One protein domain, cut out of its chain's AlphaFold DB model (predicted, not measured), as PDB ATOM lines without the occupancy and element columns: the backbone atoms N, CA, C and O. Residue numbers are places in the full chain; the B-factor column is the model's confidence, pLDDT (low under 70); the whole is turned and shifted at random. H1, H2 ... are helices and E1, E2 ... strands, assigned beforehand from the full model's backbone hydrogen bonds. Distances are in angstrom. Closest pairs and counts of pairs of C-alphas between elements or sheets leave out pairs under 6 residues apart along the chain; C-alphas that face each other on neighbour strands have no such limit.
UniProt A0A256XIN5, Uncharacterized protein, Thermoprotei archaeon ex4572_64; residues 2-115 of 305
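What this domain is: This is residues 2 to 115 of the 305 residues of an uncharacterized protein of Thermoprotei archaeon ex4572_64 (UniProt A0A256XIN5). What shape does the model show? A small three-stranded sheet stands at one end and H5 at the other, with H3, H6 and H4 between them as a bundle of three helices side by side. H1 and H2 cover one face of the sheet, H6 passes beside its edge strand E3, and H5 folds back along H4. What makes it up? The 114 printed residues, mostly helix by class, hold six named helices and three named strands in the order E1 E2 H1 H2 E3 H3 H4 H5 H6, the sheet running E2 E1 E3, antiparallel. It is compact, with a radius of gyration of the C-alphas of 14.0 A, and rounded, spanning 36 by 29 by 19 A.

How they stand to each other: How is the sheet paired? E1, residues 2 to 7, forms a hairpin with E2, residues 10 to 14, where N 7 and O 10 are 3.0 A apart, within hydrogen-bond range. E1 is also antiparallel to E3, residues 34 to 38, with N 4 and O 35 at 2.9 A. E2, H1, residues 17 to 26, H2, residues 28 to 33, and E3 form a split strand-helix-strand unit, two strands running the same way with E1 between them, and its crossover is right-handed. What is on the sheet? H1 is over E2 and E1 at a height of 10.5 A and runs along the strands, and H2 is on the same face. H6, residues 100 to 114, only grazes the sheet with residues 104 to 112; the closest C-alphas of E3 and H6 are those of Ile 36 and Lys 111, 6.9 A apart. How do the helices meet? The hub H3, residues 41 to 59, touches H6 at a shallow tilt of 14 degrees, opposite ways, the closest C-alphas being those of Trp 55 and Leu 105, 6.5 A. H4, residues 62 to 76, touches H6 at 27 degrees, a shallow tilt, closest at C-alphas 76 and 114, 6.4 A. H5, residues 82 to 95, forms a helical hairpin with H4 at 6 degrees, closest at C-alphas 71 and 85, 6.8 A, and is apart from H6. Are the helix backbones paired? Every O i to N i+4 pair is within hydrogen-bond range in H1, H4, H5 and H6; H3 has 13 of 15, and H2 0 of 2 but 3 of 3 O i to N i+3 pairs.

Where its parts are: Where does the printed part begin and end? C-alpha 2, first of E1, is at (-41.372, 20.511, -23.592), and C-alpha 114, last of H6, at (-35.528, 35.091, -24.040). How long are the longer elements? H3 runs 27.2 A from first to last C-alpha, H6 21.1 A, H4 20.6 A, H5 20.0 A and E1 16.4 A.

The domain as a whole: How far does it reach? The two C-alphas farthest apart, those of Leu 9 and Ile 79, are 40.1 A apart. Are there cuts, long links or weak places? The printed part has no cut, and its links are tight. The mean pLDDT of the printed part is 92.1, and no printed residue is under 70.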
ATOM      1  N   LEU A   2     -41.164  21.116 -22.279       73.81
ATOM      2  CA  LEU A   2     -41.372  20.511 -23.592       73.81
ATOM      3  C   LEU A   2     -40.107  20.720 -24.429       73.81
ATOM      4  O   LEU A   2     -39.837  21.827 -24.897       73.81
ATOM      5  N   ALA A   3     -39.317  19.660 -24.578       87.62
ATOM      6  CA  ALA A   3     -38.101  19.670 -25.378       87.62
ATOM      7  C   ALA A   3     -37.937  18.362 -26.159       87.62
ATOM      8  O   ALA A   3     -38.416  17.301 -25.748       87.62
ATOM      9  N   TYR A   4     -37.225  18.452 -27.276       89.81
ATOM     10  CA  TYR A   4     -36.919  17.334 -28.156       89.81
ATOM     11  C   TYR A   4     -35.430  17.333 -28.475       89.81
ATOM     12  O   TYR A   4     -34.841  18.388 -28.692       89.81
ATOM     13  N   ILE A   5     -34.811  16.160 -28.504       89.94
ATOM     14  CA  ILE A   5     -33.448  16.016 -29.015       89.94
ATOM     15  C   ILE A   5     -33.558  15.363 -30.388       89.94
ATOM     16  O   ILE A   5     -34.034  14.232 -30.470       89.94
ATOM     17  N   ASP A   6     -33.095  16.051 -31.436       85.19
ATOM     18  CA  ASP A   6     -33.000  15.489 -32.790       85.19
ATOM     19  C   ASP A   6     -31.549  15.177 -33.175       85.19
ATOM     20  O   ASP A   6     -30.933  15.841 -34.007       85.19
ATOM     21  N   HIS A   7     -30.962  14.168 -32.531       84.25
ATOM     22  CA  HIS A   7     -29.604  13.734 -32.834       84.25
ATOM     23  C   HIS A   7     -29.615  12.360 -33.513       84.25
ATOM     24  O   HIS A   7     -30.339  11.453 -33.110       84.25
ATOM     25  N   ALA A   8     -28.723  12.118 -34.477       76.19
ATOM     26  CA  ALA A   8     -28.636  10.812 -35.149       76.19
ATOM     27  C   ALA A   8     -28.431   9.627 -34.174       76.19
ATOM     28  O   ALA A   8     -28.903   8.521 -34.420       76.19
ATOM     29  N   LEU A   9     -27.742   9.869 -33.052       79.12
ATOM     30  CA  LEU A   9     -27.493   8.880 -31.988       79.12
ATOM     31  C   LEU A   9     -28.592   8.803 -30.917       79.12
ATOM     32  O   LEU A   9     -28.552   7.901 -30.081       79.12
ATOM     33  N   TYR A  10     -29.501   9.776 -30.875       84.19
ATOM     34  CA  TYR A  10     -30.579   9.845 -29.896       84.19
ATOM     35  C   TYR A  10     -31.690  10.754 -30.414       84.19
ATOM     36  O   TYR A  10     -31.470  11.947 -30.610       84.19
ATOM     37  N   ARG A  11     -32.892  10.196 -30.562       87.38
ATOM     38  CA  ARG A  11     -34.092  10.955 -30.906       87.38
ATOM     39  C   ARG A  11     -35.171  10.713 -29.877       87.38
ATOM     40  O   ARG A  11     -35.489   9.555 -29.599       87.38
ATOM     41  N   GLY A  12     -35.738  11.777 -29.325       85.38
ATOM     42  CA  GLY A  12     -36.871  11.626 -28.423       85.38
ATOM     43  C   GLY A  12     -37.203  12.845 -27.581       85.38
ATOM     44  O   GLY A  12     -36.394  13.758 -27.407       85.38
ATOM     45  N   TYR A  13     -38.416  12.803 -27.027       85.81
ATOM     46  CA  TYR A  13     -38.897  13.785 -26.067       85.81
ATOM     47  C   TYR A  13     -38.203  13.669 -24.726       85.81
ATOM     48  O   TYR A  13     -37.935  12.579 -24.191       85.81
ATOM     49  N   VAL A  14     -38.001  14.843 -24.146       86.62
ATOM     50  CA  VAL A  14     -37.500  14.980 -22.795       86.62
ATOM     51  C   VAL A  14     -38.507  15.769 -21.975       86.62
ATOM     52  O   VAL A  14     -38.781  16.936 -22.240       86.62
ATOM     53  N   GLU A  15     -39.093  15.076 -21.002       81.12
ATOM     54  CA  GLU A  15     -40.242  15.557 -20.229       81.12
ATOM     55  C   GLU A  15     -39.821  16.263 -18.930       81.12
ATOM     56  O   GLU A  15     -40.613  17.011 -18.359       81.12
ATOM     57  N   SER A  16     -38.575  16.071 -18.479       87.31
ATOM     58  CA  SER A  16     -38.039  16.678 -17.257       87.31
ATOM     59  C   SER A  16     -36.576  17.096 -17.399       87.31
ATOM     60  O   SER A  16     -35.844  16.591 -18.257       87.31
ATOM     61  N   ILE A  17     -36.142  18.022 -16.545       90.50
ATOM     62  CA  ILE A  17     -34.755  18.497 -16.531       90.50
ATOM     63  C   ILE A  17     -33.814  17.417 -16.019       90.50
ATOM     64  O   ILE A  17     -32.751  17.237 -16.593       90.50
ATOM     65  N   GLU A  18     -34.221  16.641 -15.023       91.38
ATOM     66  CA  GLU A  18     -33.407  15.574 -14.435       91.38
ATOM     67  C   GLU A  18     -33.018  14.534 -15.500       91.38
ATOM     68  O   GLU A  18     -31.886  14.052 -15.546       91.38
ATOM     69  N   LYS A  19     -33.933  14.244 -16.438       91.88
ATOM     70  CA  LYS A  19     -33.653  13.380 -17.589       91.88
ATOM     71  C   LYS A  19     -32.676  14.036 -18.572       91.88
ATOM     72  O   LYS A  19     -31.806  13.344 -19.100       91.88
ATOM     73  N   LEU A  20     -32.784  15.346 -18.827       93.12
ATOM     74  CA  LEU A  20     -31.786  16.069 -19.633       93.12
ATOM     75  C   LEU A  20     -30.408  16.050 -18.972       93.12
ATOM     76  O   LEU A  20     -29.423  15.801 -19.662       93.12
ATOM     77  N   GLU A  21     -30.336  16.285 -17.661       93.94
ATOM     78  CA  GLU A  21     -29.092  16.246 -16.891       93.94
ATOM     79  C   GLU A  21     -28.410  14.885 -17.044       93.94
ATOM     80  O   GLU A  21     -27.233  14.828 -17.400       93.94
ATOM     81  N   GLU A  22     -29.152  13.785 -16.880       93.88
ATOM     82  CA  GLU A  22     -28.621  12.433 -17.068       93.88
ATOM     83  C   GLU A  22     -28.083  12.215 -18.494       93.88
ATOM     84  O   GLU A  22     -26.967  11.710 -18.684       93.88
ATOM     85  N   ILE A  23     -28.863  12.609 -19.509       93.75
ATOM     86  CA  ILE A  23     -28.499  12.456 -20.923       93.75
ATOM     87  C   ILE A  23     -27.237  13.258 -21.232       93.75
ATOM     88  O   ILE A  23     -26.283  12.711 -21.791       93.75
ATOM     89  N   PHE A  24     -27.204  14.538 -20.864       94.50
ATOM     90  CA  PHE A  24     -26.081  15.417 -21.160       94.50
ATOM     91  C   PHE A  24     -24.856  15.039 -20.352       94.50
ATOM     92  O   PHE A  24     -23.759  15.071 -20.902       94.50
ATOM     93  N   HIS A  25     -24.992  14.608 -19.098       92.94
ATOM     94  CA  HIS A  25     -23.858  14.122 -18.317       92.94
ATOM     95  C   HIS A  25     -23.141  12.975 -19.043       92.94
ATOM     96  O   HIS A  25     -21.922  13.041 -19.211       92.94
ATOM     97  N   LYS A  26     -23.900  11.999 -19.561       91.69
ATOM     98  CA  LYS A  26     -23.374  10.848 -20.315       91.69
ATOM     99  C   LYS A  26     -22.886  11.214 -21.719       91.69
ATOM    100  O   LYS A  26     -21.878  10.681 -22.174       91.69
ATOM    101  N   LYS A  27     -23.621  12.067 -22.435       91.44
ATOM    102  CA  LYS A  27     -23.374  12.418 -23.842       91.44
ATOM    103  C   LYS A  27     -23.638  13.914 -24.078       91.44
ATOM    104  O   LYS A  27     -24.686  14.265 -24.623       91.44
ATOM    105  N   PRO A  28     -22.693  14.804 -23.722       91.00
ATOM    106  CA  PRO A  28     -22.892  16.250 -23.833       91.00
ATOM    107  C   PRO A  28     -23.192  16.716 -25.256       91.00
ATOM    108  O   PRO A  28     -23.997  17.625 -25.433       91.00
ATOM    109  N   ALA A  29     -22.606  16.073 -26.271       89.19
ATOM    110  CA  ALA A  29     -22.782  16.443 -27.675       89.19
ATOM    111  C   ALA A  29     -24.248  16.403 -28.144       89.19
ATOM    112  O   ALA A  29     -24.603  17.112 -29.073       89.19
ATOM    113  N   LEU A  30     -25.127  15.643 -27.476       91.06
ATOM    114  CA  LEU A  30     -26.561  15.623 -27.799       91.06
ATOM    115  C   LEU A  30     -27.254  16.971 -27.545       91.06
ATOM    116  O   LEU A  30     -28.334  17.213 -28.075       91.06
ATOM    117  N   SER A  31     -26.652  17.847 -26.739       92.06
ATOM    118  CA  SER A  31     -27.208  19.170 -26.443       92.06
ATOM    119  C   SER A  31     -27.262  20.092 -27.658       92.06
ATOM    120  O   SER A  31     -28.114  20.969 -27.696       92.06
ATOM    121  N   ILE A  32     -26.427  19.876 -28.679       90.62
ATOM    122  CA  ILE A  32     -26.332  20.767 -29.847       90.62
ATOM    123  C   ILE A  32     -27.545  20.661 -30.775       90.62
ATOM    124  O   ILE A  32     -27.738  21.520 -31.624       90.62
ATOM    125  N   THR A  33     -28.363  19.621 -30.609       89.44
ATOM    126  CA  THR A  33     -29.610  19.392 -31.355       89.44
ATOM    127  C   THR A  33     -30.833  19.449 -30.439       89.44
ATOM    128  O   THR A  33     -31.883  18.891 -30.764       89.44
ATOM    129  N   LEU A  34     -30.696  20.046 -29.248       92.81
ATOM    130  CA  LEU A  34     -31.825  20.268 -28.355       92.81
ATOM    131  C   LEU A  34     -32.729  21.350 -28.952       92.81
ATOM    132  O   LEU A  34     -32.332  22.503 -29.103       92.81
ATOM    133  N   VAL A  35     -33.972  20.981 -29.226       89.38
ATOM    134  CA  VAL A  35     -35.054  21.893 -29.580       89.38
ATOM    135  C   VAL A  35     -35.868  22.160 -28.323       89.38
ATOM    136  O   VAL A  35     -36.462  21.251 -27.739       89.38
ATOM    137  N   ILE A  36     -35.911  23.424 -27.911       87.12
ATOM    138  CA  ILE A  36     -36.716  23.874 -26.777       87.12
ATOM    139  C   ILE A  36     -38.030  24.444 -27.300       87.12
ATOM    140  O   ILE A  36     -38.034  25.446 -28.015       87.12
ATOM    141  N   ILE A  37     -39.136  23.820 -26.900       78.62
ATOM    142  CA  ILE A  37     -40.491  24.248 -27.259       78.62
ATOM    143  C   ILE A  37     -41.097  25.060 -26.114       78.62
ATOM    144  O   ILE A  37     -41.600  26.158 -26.336       78.62
ATOM    145  N   ASP A  38     -41.017  24.545 -24.884       78.56
ATOM    146  CA  ASP A  38     -41.492  25.251 -23.698       78.56
ATOM    147  C   ASP A  38     -40.673  24.937 -22.453       78.56
ATOM    148  O   ASP A  38     -40.316  23.788 -22.184       78.56
ATOM    149  N   VAL A  39     -40.457  25.965 -21.640       80.12
ATOM    150  CA  VAL A  39     -39.811  25.846 -20.334       80.12
ATOM    151  C   VAL A  39     -40.565  26.739 -19.363       80.12
ATOM    152  O   VAL A  39     -40.688  27.950 -19.587       80.12
ATOM    153  N   ASN A  40     -41.083  26.150 -18.286       81.50
ATOM    154  CA  ASN A  40     -41.717  26.939 -17.237       81.50
ATOM    155  C   ASN A  40     -40.655  27.749 -16.460       81.50
ATOM    156  O   ASN A  40     -39.452  27.540 -16.615       81.50
ATOM    157  N   SER A  41     -41.081  28.717 -15.646       81.12
ATOM    158  CA  SER A  41     -40.146  29.614 -14.953       81.12
ATOM    159  C   SER A  41     -39.218  28.895 -13.968       81.12
ATOM    160  O   SER A  41     -38.055  29.264 -13.879       81.12
ATOM    161  N   GLU A  42     -39.709  27.874 -13.260       82.44
ATOM    162  CA  GLU A  42     -38.916  27.104 -12.289       82.44
ATOM    163  C   GLU A  42     -37.852  26.243 -12.987       82.44
ATOM    164  O   GLU A  42     -36.700  26.155 -12.561       82.44
ATOM    165  N   GLU A  43     -38.229  25.638 -14.109       87.00
ATOM    166  CA  GLU A  43     -37.361  24.834 -14.959       87.00
ATOM    167  C   GLU A  43     -36.297  25.688 -15.664       87.00
ATOM    168  O   GLU A  43     -35.178  25.230 -15.892       87.00
ATOM    169  N   ARG A  44     -36.603  26.950 -15.977       89.56
ATOM    170  CA  ARG A  44     -35.710  27.825 -16.747       89.56
ATOM    171  C   ARG A  44     -34.352  28.016 -16.087       89.56
ATOM    172  O   ARG A  44     -33.338  27.913 -16.773       89.56
ATOM    173  N   ASP A  45     -34.316  28.261 -14.780       89.56
ATOM    174  CA  ASP A  45     -33.059  28.504 -14.065       89.56
ATOM    175  C   ASP A  45     -32.200  27.237 -13.964       89.56
ATOM    176  O   ASP A  45     -30.979  27.288 -14.149       89.56
ATOM    177  N   LYS A  46     -32.834  26.079 -13.746       92.50
ATOM    178  CA  LYS A  46     -32.144  24.781 -13.749       92.50
ATOM    179  C   LYS A  46     -31.574  24.469 -15.135       92.50
ATOM    180  O   LYS A  46     -30.394  24.151 -15.261       92.50
ATOM    181  N   LEU A  47     -32.379  24.642 -16.185       92.94
ATOM    182  CA  LEU A  47     -31.952  24.407 -17.563       92.94
ATOM    183  C   LEU A  47     -30.839  25.371 -17.979       92.94
ATOM    184  O   LEU A  47     -29.863  24.949 -18.595       92.94
ATOM    185  N   ARG A  48     -30.934  26.648 -17.590       93.50
ATOM    186  CA  ARG A  48     -29.874  27.642 -17.791       93.50
ATOM    187  C   ARG A  48     -28.544  27.140 -17.238       93.50
ATOM    188  O   ARG A  48     -27.540  27.182 -17.946       93.50
ATOM    189  N   LYS A  49     -28.534  26.669 -15.990       93.94
ATOM    190  CA  LYS A  49     -27.326  26.150 -15.341       93.94
ATOM    191  C   LYS A  49     -26.775  24.932 -16.089       93.94
ATOM    192  O   LYS A  49     -25.599  24.932 -16.447       93.94
ATOM    193  N   LEU A  50     -27.632  23.959 -16.403       95.44
ATOM    194  CA  LEU A  50     -27.249  22.759 -17.148       95.44
ATOM    195  C   LEU A  50     -26.639  23.089 -18.521       95.44
ATOM    196  O   LEU A  50     -25.632  22.495 -18.913       95.44
ATOM    197  N   LEU A  51     -27.233  24.032 -19.257       95.50
ATOM    198  CA  LEU A  51     -26.737  24.455 -20.567       95.50
ATOM    199  C   LEU A  51     -25.361  25.109 -20.460       95.50
ATOM    200  O   LEU A  51     -24.487  24.772 -21.249       95.50
ATOM    201  N   LEU A  52     -25.135  25.988 -19.479       96.44
ATOM    202  CA  LEU A  52     -23.834  26.640 -19.288       96.44
ATOM    203  C   LEU A  52     -22.735  25.649 -18.894       96.44
ATOM    204  O   LEU A  52     -21.630  25.707 -19.434       96.44
ATOM    205  N   GLU A  53     -23.040  24.707 -18.000       95.88
ATOM    206  CA  GLU A  53     -22.115  23.633 -17.625       95.88
ATOM    207  C   GLU A  53     -21.789  22.734 -18.825       95.88
ATOM    208  O   GLU A  53     -20.625  22.411 -19.081       95.88
ATOM    209  N   THR A  54     -22.808  22.366 -19.606       95.88
ATOM    210  CA  THR A  54     -22.642  21.534 -20.804       95.88
ATOM    211  C   THR A  54     -21.845  22.259 -21.885       95.88
ATOM    212  O   THR A  54     -20.935  21.667 -22.463       95.88
ATOM    213  N   TRP A  55     -22.127  23.542 -22.107       96.12
ATOM    214  CA  TRP A  55     -21.427  24.389 -23.066       96.12
ATOM    215  C   TRP A  55     -19.955  24.548 -22.704       96.12
ATOM    216  O   TRP A  55     -19.087  24.215 -23.512       96.12
ATOM    217  N   SER A  56     -19.653  24.924 -21.458       95.00
ATOM    218  CA  SER A  56     -18.265  25.034 -21.005       95.00
ATOM    219  C   SER A  56     -17.509  23.708 -21.107       95.00
ATOM    220  O   SER A  56     -16.303  23.737 -21.350       95.00
ATOM    221  N   ARG A  57     -18.174  22.562 -20.908       93.50
ATOM    222  CA  ARG A  57     -17.552  21.236 -21.037       93.50
ATOM    223  C   ARG A  57     -17.279  20.846 -22.490       93.50
ATOM    224  O   ARG A  57     -16.298  20.153 -22.735       93.50
ATOM    225  N   LEU A  58     -18.139  21.248 -23.426       91.69
ATOM    226  CA  LEU A  58     -17.994  20.903 -24.841       91.69
ATOM    227  C   LEU A  58     -16.908  21.716 -25.534       91.69
ATOM    228  O   LEU A  58     -16.110  21.142 -26.267       91.69
ATOM    229  N   THR A  59     -16.878  23.030 -25.310       91.44
ATOM    230  CA  THR A  59     -16.027  23.918 -26.115       91.44
ATOM    231  C   THR A  59     -14.841  24.480 -25.347       91.44
ATOM    232  O   THR A  59     -13.861  24.891 -25.958       91.44
ATOM    233  N   GLY A  60     -14.899  24.526 -24.010       91.62
ATOM    234  CA  GLY A  60     -13.861  25.157 -23.190       91.62
ATOM    235  C   GLY A  60     -13.745  26.679 -23.374       91.62
ATOM    236  O   GLY A  60     -12.917  27.306 -22.711       91.62
ATOM    237  N   ASN A  61     -14.592  27.293 -24.210       93.50
ATOM    238  CA  ASN A  61     -14.519  28.696 -24.624       93.50
ATOM    239  C   ASN A  61     -15.104  29.656 -23.571       93.50
ATOM    240  O   ASN A  61     -16.017  30.430 -23.847       93.50
ATOM    241  N   LYS A  62     -14.574  29.626 -22.342       95.12
ATOM    242  CA  LYS A  62     -15.130  30.361 -21.186       95.12
ATOM    243  C   LYS A  62     -15.322  31.858 -21.441       95.12
ATOM    244  O   LYS A  62     -16.394  32.379 -21.163       95.12
ATOM    245  N   VAL A  63     -14.322  32.525 -22.023       96.75
ATOM    246  CA  VAL A  63     -14.374  33.975 -22.293       96.75
ATOM    247  C   VAL A  63     -15.497  34.321 -23.275       96.75
ATOM    248  O   VAL A  63     -16.249  35.266 -23.049       96.75
ATOM    249  N   LEU A  64     -15.645  33.535 -24.345       97.25
ATOM    250  CA  LEU A  64     -16.726  33.707 -25.316       97.25
ATOM    251  C   LEU A  64     -18.094  33.496 -24.654       97.25
ATOM    252  O   LEU A  64     -18.992  34.316 -24.832       97.25
ATOM    253  N   ILE A  65     -18.239  32.423 -23.871       97.75
ATOM    254  CA  ILE A  65     -19.481  32.098 -23.156       97.75
ATOM    255  C   ILE A  65     -19.866  33.245 -22.216       97.75
ATOM    256  O   ILE A  65     -21.008  33.690 -22.233       97.75
ATOM    257  N   GLU A  66     -18.924  33.765 -21.430       97.94
ATOM    258  CA  GLU A  66     -19.162  34.879 -20.507       97.94
ATOM    259  C   GLU A  66     -19.605  36.158 -21.234       97.94
ATOM    260  O   GLU A  66     -20.591  36.780 -20.824       97.94
ATOM    261  N   GLU A  67     -18.941  36.532 -22.337       98.25
ATOM    262  CA  GLU A  67     -19.333  37.693 -23.149       98.25
ATOM    263  C   GLU A  67     -20.753  37.517 -23.729       98.25
ATOM    264  O   GLU A  67     -21.580  38.430 -23.634       98.25
ATOM    265  N   LEU A  68     -21.078  36.334 -24.265       97.94
ATOM    266  CA  LEU A  68     -22.398  36.024 -24.830       97.94
ATOM    267  C   LEU A  68     -23.506  35.981 -23.767       97.94
ATOM    268  O   LEU A  68     -24.607  36.496 -23.990       97.94
ATOM    269  N   VAL A  69     -23.231  35.405 -22.596       97.38
ATOM    270  CA  VAL A  69     -24.167  35.359 -21.462       97.38
ATOM    271  C   VAL A  69     -24.446  36.759 -20.936       97.38
ATOM    272  O   VAL A  69     -25.608  37.098 -20.705       97.38
ATOM    273  N   SER A  70     -23.406  37.581 -20.787       97.44
ATOM    274  CA  SER A  70     -23.533  38.977 -20.365       97.44
ATOM    275  C   SER A  70     -24.382  39.779 -21.353       97.44
ATOM    276  O   SER A  70     -25.329  40.461 -20.954       97.44
ATOM    277  N   LEU A  71     -24.124  39.617 -22.655       97.69
ATOM    278  CA  LEU A  71     -24.907  40.260 -23.706       97.69
ATOM    279  C   LEU A  71     -26.384  39.816 -23.669       97.69
ATOM    280  O   LEU A  71     -27.285  40.656 -23.730       97.69
ATOM    281  N   THR A  72     -26.638  38.511 -23.505       97.12
ATOM    282  CA  THR A  72     -27.991  37.919 -23.392       97.12
ATOM    283  C   THR A  72     -28.741  38.460 -22.185       97.12
ATOM    284  O   THR A  72     -29.899  38.856 -22.301       97.12
ATOM    285  N   HIS A  73     -28.071  38.551 -21.040       95.94
ATOM    286  CA  HIS A  73     -28.655  39.118 -19.832       95.94
ATOM    287  C   HIS A  73     -28.947  40.619 -19.973       95.94
ATOM    288  O   HIS A  73     -29.978  41.100 -19.510       95.94
ATOM    289  N   GLY A  74     -28.078  41.362 -20.665       96.94
ATOM    290  CA  GLY A  74     -28.317  42.766 -20.988       96.94
ATOM    291  C   GLY A  74     -29.604  42.976 -21.791       96.94
ATOM    292  O   GLY A  74     -30.353  43.912 -21.509       96.94
ATOM    293  N   LEU A  75     -29.898  42.091 -22.748       96.56
ATOM    294  CA  LEU A  75     -31.160  42.119 -23.494       96.56
ATOM    295  C   LEU A  75     -32.352  41.698 -22.622       96.56
ATOM    296  O   LEU A  75     -33.369  42.384 -22.621       96.56
ATOM    297  N   GLU A  76     -32.212  40.629 -21.831       94.94
ATOM    298  CA  GLU A  76     -33.241  40.154 -20.888       94.94
ATOM    299  C   GLU A  76     -33.706  41.265 -19.930       94.94
ATOM    300  O   GLU A  76     -34.895  41.401 -19.638       94.94
ATOM    301  N   LYS A  77     -32.764  42.082 -19.447       95.94
ATOM    302  CA  LYS A  77     -33.017  43.199 -18.527       95.94
ATOM    303  C   LYS A  77     -33.367  44.513 -19.227       95.94
ATOM    304  O   LYS A  77     -33.473  45.532 -18.551       95.94
ATOM    305  N   ASN A  78     -33.557  44.506 -20.548       94.81
ATOM    306  CA  ASN A  78     -33.805  45.697 -21.371       94.81
ATOM    307  C   ASN A  78     -32.717  46.788 -21.246       94.81
ATOM    308  O   ASN A  78     -32.970  47.961 -21.508       94.81
ATOM    309  N   ILE A  79     -31.493  46.413 -20.859       96.88
ATOM    310  CA  ILE A  79     -30.321  47.305 -20.802       96.88
ATOM    311  C   ILE A  79     -29.766  47.533 -22.217       96.88
ATOM    312  O   ILE A  79     -29.200  48.583 -22.528       96.88
ATOM    313  N   VAL A  80     -29.923  46.538 -23.093       95.69
ATOM    314  CA  VAL A  80     -29.453  46.546 -24.481       95.69
ATOM    315  C   VAL A  80     -30.656  46.388 -25.411       95.69
ATOM    316  O   VAL A  80     -31.475  45.498 -25.212       95.69
ATOM    317  N   SER A  81     -30.769  47.236 -26.439       96.44
ATOM    318  CA  SER A  81     -31.803  47.083 -27.472       96.44
ATOM    319  C   SER A  81     -31.491  45.916 -28.412       96.44
ATOM    320  O   SER A  81     -30.326  45.576 -28.604       96.44
ATOM    321  N   ILE A  82     -32.508  45.354 -29.072       94.75
ATOM    322  CA  ILE A  82     -32.343  44.265 -30.057       94.75
ATOM    323  C   ILE A  82     -31.310  44.628 -31.139       94.75
ATOM    324  O   ILE A  82     -30.435  43.828 -31.463       94.75
ATOM    325  N   ASP A  83     -31.343  45.862 -31.652       95.31
ATOM    326  CA  ASP A  83     -30.381  46.318 -32.662       95.31
ATOM    327  C   ASP A  83     -28.943  46.361 -32.153       95.31
ATOM    328  O   ASP A  83     -28.010  46.009 -32.880       95.31
ATOM    329  N   LYS A  84     -28.749  46.813 -30.909       96.69
ATOM    330  CA  LYS A  84     -27.427  46.832 -30.287       96.69
ATOM    331  C   LYS A  84     -26.958  45.407 -29.995       96.69
ATOM    332  O   LYS A  84     -25.832  45.082 -30.354       96.69
ATOM    333  N   PHE A  85     -27.837  44.558 -29.463       97.44
ATOM    334  CA  PHE A  85     -27.571  43.141 -29.221       97.44
ATOM    335  C   PHE A  85     -27.068  42.451 -30.486       97.44
ATOM    336  O   PHE A  85     -26.008  41.834 -30.478       97.44
ATOM    337  N   ARG A  86     -27.783  42.621 -31.603       96.19
ATOM    338  CA  ARG A  86     -27.410  42.054 -32.901       96.19
ATOM    339  C   ARG A  86     -26.013  42.487 -33.347       96.19
ATOM    340  O   ARG A  86     -25.224  41.647 -33.769       96.19
ATOM    341  N   ARG A  87     -25.694  43.784 -33.270       96.62
ATOM    342  CA  ARG A  87     -24.366  44.295 -33.660       96.62
ATOM    343  C   ARG A  87     -23.258  43.756 -32.759       96.62
ATOM    344  O   ARG A  87     -22.218  43.336 -33.262       96.62
ATOM    345  N   ASP A  88     -23.489  43.754 -31.451       97.81
ATOM    346  CA  ASP A  88     -22.513  43.293 -30.465       97.81
ATOM    347  C   ASP A  88     -22.282  41.779 -30.586       97.81
ATOM    348  O   ASP A  88     -21.137  41.337 -30.519       97.81
ATOM    349  N   LEU A  89     -23.322  40.997 -30.897       97.62
ATOM    350  CA  LEU A  89     -23.213  39.562 -31.162       97.62
ATOM    351  C   LEU A  89     -22.261  39.267 -32.333       97.62
ATOM    352  O   LEU A  89     -21.353  38.445 -32.214       97.62
ATOM    353  N   ILE A  90     -22.423  39.976 -33.454       97.06
ATOM    354  CA  ILE A  90     -21.544  39.829 -34.625       97.06
ATOM    355  C   ILE A  90     -20.110  40.249 -34.291       97.06
ATOM    356  O   ILE A  90     -19.156  39.589 -34.708       97.06
ATOM    357  N   LYS A  91     -19.938  41.319 -33.507       97.38
ATOM    358  CA  LYS A  91     -18.620  41.789 -33.066       97.38
ATOM    359  C   LYS A  91     -17.907  40.758 -32.184       97.38
ATOM    360  O   LYS A  91     -16.715  40.534 -32.383       97.38
ATOM    361  N   ILE A  92     -18.623  40.119 -31.257       97.62
ATOM    362  CA  ILE A  92     -18.093  39.040 -30.409       97.62
ATOM    363  C   ILE A  92     -17.604  37.885 -31.290       97.62
ATOM    364  O   ILE A  92     -16.435  37.507 -31.209       97.62
ATOM    365  N   PHE A  93     -18.443  37.384 -32.201       95.94
ATOM    366  CA  PHE A  93     -18.052  36.282 -33.089       95.94
ATOM    367  C   PHE A  93     -16.930  36.638 -34.069       95.94
ATOM    368  O   PHE A  93     -16.183  35.755 -34.481       95.94
ATOM    369  N   SER A  94     -16.770  37.916 -34.414       94.88
ATOM    370  CA  SER A  94     -15.647  38.383 -35.239       94.88
ATOM    371  C   SER A  94     -14.324  38.446 -34.467       94.88
ATOM    372  O   SER A  94     -13.261  38.383 -35.076       94.88
ATOM    373  N   LYS A  95     -14.372  38.598 -33.136       95.69
ATOM    374  CA  LYS A  95     -13.197  38.756 -32.262       95.69
ATOM    375  C   LYS A  95     -12.649  37.420 -31.756       95.69
ATOM    376  O   LYS A  95     -11.440  37.279 -31.620       95.69
ATOM    377  N   HIS A  96     -13.528  36.478 -31.431       93.44
ATOM    378  CA  HIS A  96     -13.160  35.210 -30.791       93.44
ATOM    379  C   HIS A  96     -13.224  34.062 -31.772       93.44
ATOM    380  O   HIS A  96     -14.100  34.073 -32.628       93.44
ATOM    381  N   ASP A  97     -12.360  33.061 -31.629       90.25
ATOM    382  CA  ASP A  97     -12.575  31.754 -32.254       90.25
ATOM    383  C   ASP A  97     -13.771  31.045 -31.610       90.25
ATOM    384  O   ASP A  97     -14.020  31.176 -30.412       90.25
ATOM    385  N   PHE A  98     -14.540  30.322 -32.424       92.25
ATOM    386  CA  PHE A  98     -15.715  29.582 -31.974       92.25
ATOM    387  C   PHE A  98     -15.854  28.264 -32.733       92.25
ATOM    388  O   PHE A  98     -15.425  28.140 -33.882       92.25
ATOM    389  N   HIS A  99     -16.495  27.302 -32.083       90.88
ATOM    390  CA  HIS A  99     -16.879  26.017 -32.650       90.88
ATOM    391  C   HIS A  99     -18.352  26.030 -33.074       90.88
ATOM    392  O   HIS A  99     -19.120  26.932 -32.725       90.88
ATOM    393  N   PHE A 100     -18.777  25.014 -33.820       90.69
ATOM    394  CA  PHE A 100     -20.180  24.865 -34.216       90.69
ATOM    395  C   PHE A 100     -21.112  24.705 -33.002       90.69
ATOM    396  O   PHE A 100     -22.233  25.223 -32.972       90.69
ATOM    397  N   GLU A 101     -20.617  24.043 -31.963       92.12
ATOM    398  CA  GLU A 101     -21.300  23.842 -30.694       92.12
ATOM    399  C   GLU A 101     -21.553  25.168 -29.968       92.12
ATOM    400  O   GLU A 101     -22.612  25.320 -29.364       92.12
ATOM    401  N   ASP A 102     -20.651  26.154 -30.082       95.00
ATOM    402  CA  ASP A 102     -20.856  27.480 -29.484       95.00
ATOM    403  C   ASP A 102     -22.060  28.197 -30.112       95.00
ATOM    404  O   ASP A 102     -22.870  28.797 -29.406       95.00
ATOM    405  N   LEU A 103     -22.222  28.101 -31.435       94.75
ATOM    406  CA  LEU A 103     -23.373  28.678 -32.138       94.75
ATOM    407  C   LEU A 103     -24.674  27.955 -31.780       94.75
ATOM    408  O   LEU A 103     -25.702  28.596 -31.557       94.75
ATOM    409  N   SER A 104     -24.619  26.623 -31.708       94.12
ATOM    410  CA  SER A 104     -25.761  25.780 -31.350       94.12
ATOM    411  C   SER A 104     -26.267  26.124 -29.953       94.12
ATOM    412  O   SER A 104     -27.446  26.418 -29.748       94.12
ATOM    413  N   LEU A 105     -25.354  26.131 -28.984       95.56
ATOM    414  CA  LEU A 105     -25.677  26.332 -27.579       95.56
ATOM    415  C   LEU A 105     -26.033  27.780 -27.269       95.56
ATOM    416  O   LEU A 105     -26.918  27.991 -26.444       95.56
ATOM    417  N   LEU A 106     -25.464  28.764 -27.975       96.62
ATOM    418  CA  LEU A 106     -25.938  30.145 -27.897       96.62
ATOM    419  C   LEU A 106     -27.421  30.241 -28.263       96.62
ATOM    420  O   LEU A 106     -28.196  30.842 -27.522       96.62
ATOM    421  N   ASN A 107     -27.828  29.667 -29.397       96.06
ATOM    422  CA  ASN A 107     -29.217  29.760 -29.837       96.06
ATOM    423  C   ASN A 107     -30.177  29.069 -28.862       96.06
ATOM    424  O   ASN A 107     -31.239  29.608 -28.556       96.06
ATOM    425  N   ILE A 108     -29.788  27.910 -28.332       95.38
ATOM    426  CA  ILE A 108     -30.563  27.177 -27.321       95.38
ATOM    427  C   ILE A 108     -30.639  27.980 -26.015       95.38
ATOM    428  O   ILE A 108     -31.700  28.080 -25.394       95.38
ATOM    429  N   TYR A 109     -29.532  28.597 -25.607       95.50
ATOM    430  CA  TYR A 109     -29.466  29.447 -24.424       95.50
ATOM    431  C   TYR A 109     -30.370  30.676 -24.572       95.50
ATOM    432  O   TYR A 109     -31.202  30.939 -23.703       95.50
ATOM    433  N   MET A 110     -30.288  31.384 -25.702       95.06
ATOM    434  CA  MET A 110     -31.186  32.496 -26.013       95.06
ATOM    435  C   MET A 110     -32.648  32.036 -26.016       95.06
ATOM    436  O   MET A 110     -33.486  32.695 -25.400       95.06
ATOM    437  N   LYS A 111     -32.955  30.874 -26.610       92.88
ATOM    438  CA  LYS A 111     -34.320  30.329 -26.643       92.88
ATOM    439  C   LYS A 111     -34.843  30.045 -25.235       92.88
ATOM    440  O   LYS A 111     -35.994  30.339 -24.941       92.88
ATOM    441  N   THR A 112     -33.984  29.557 -24.344       92.44
ATOM    442  CA  THR A 112     -34.323  29.288 -22.936       92.44
ATOM    443  C   THR A 112     -34.648  30.564 -22.158       92.44
ATOM    444  O   THR A 112     -35.621  30.606 -21.407       92.44
ATOM    445  N   ILE A 113     -33.816  31.597 -22.304       92.00
ATOM    446  CA  ILE A 113     -33.890  32.805 -21.468       92.00
ATOM    447  C   ILE A 113     -34.872  33.828 -22.031       92.00
ATOM    448  O   ILE A 113     -35.631  34.448 -21.286       92.00
ATOM    449  N   LEU A 114     -34.864  33.997 -23.348       91.75
ATOM    450  CA  LEU A 114     -35.528  35.091 -24.040       91.75
ATOM    451  C   LEU A 114     -36.728  34.633 -24.886       91.75
ATOM    452  O   LEU A 114     -37.463  35.482 -25.387       91.75
ATOM    453  N   ASP A 115     -36.929  33.318 -25.051       90.62
ATOM    454  CA  ASP A 115     -37.875  32.729 -26.014       90.62
ATOM    455  C   ASP A 115     -37.635  33.213 -27.460       90.62
ATOM    456  O   ASP A 115     -38.567  33.405 -28.241       90.62
TER     457      ASP A 115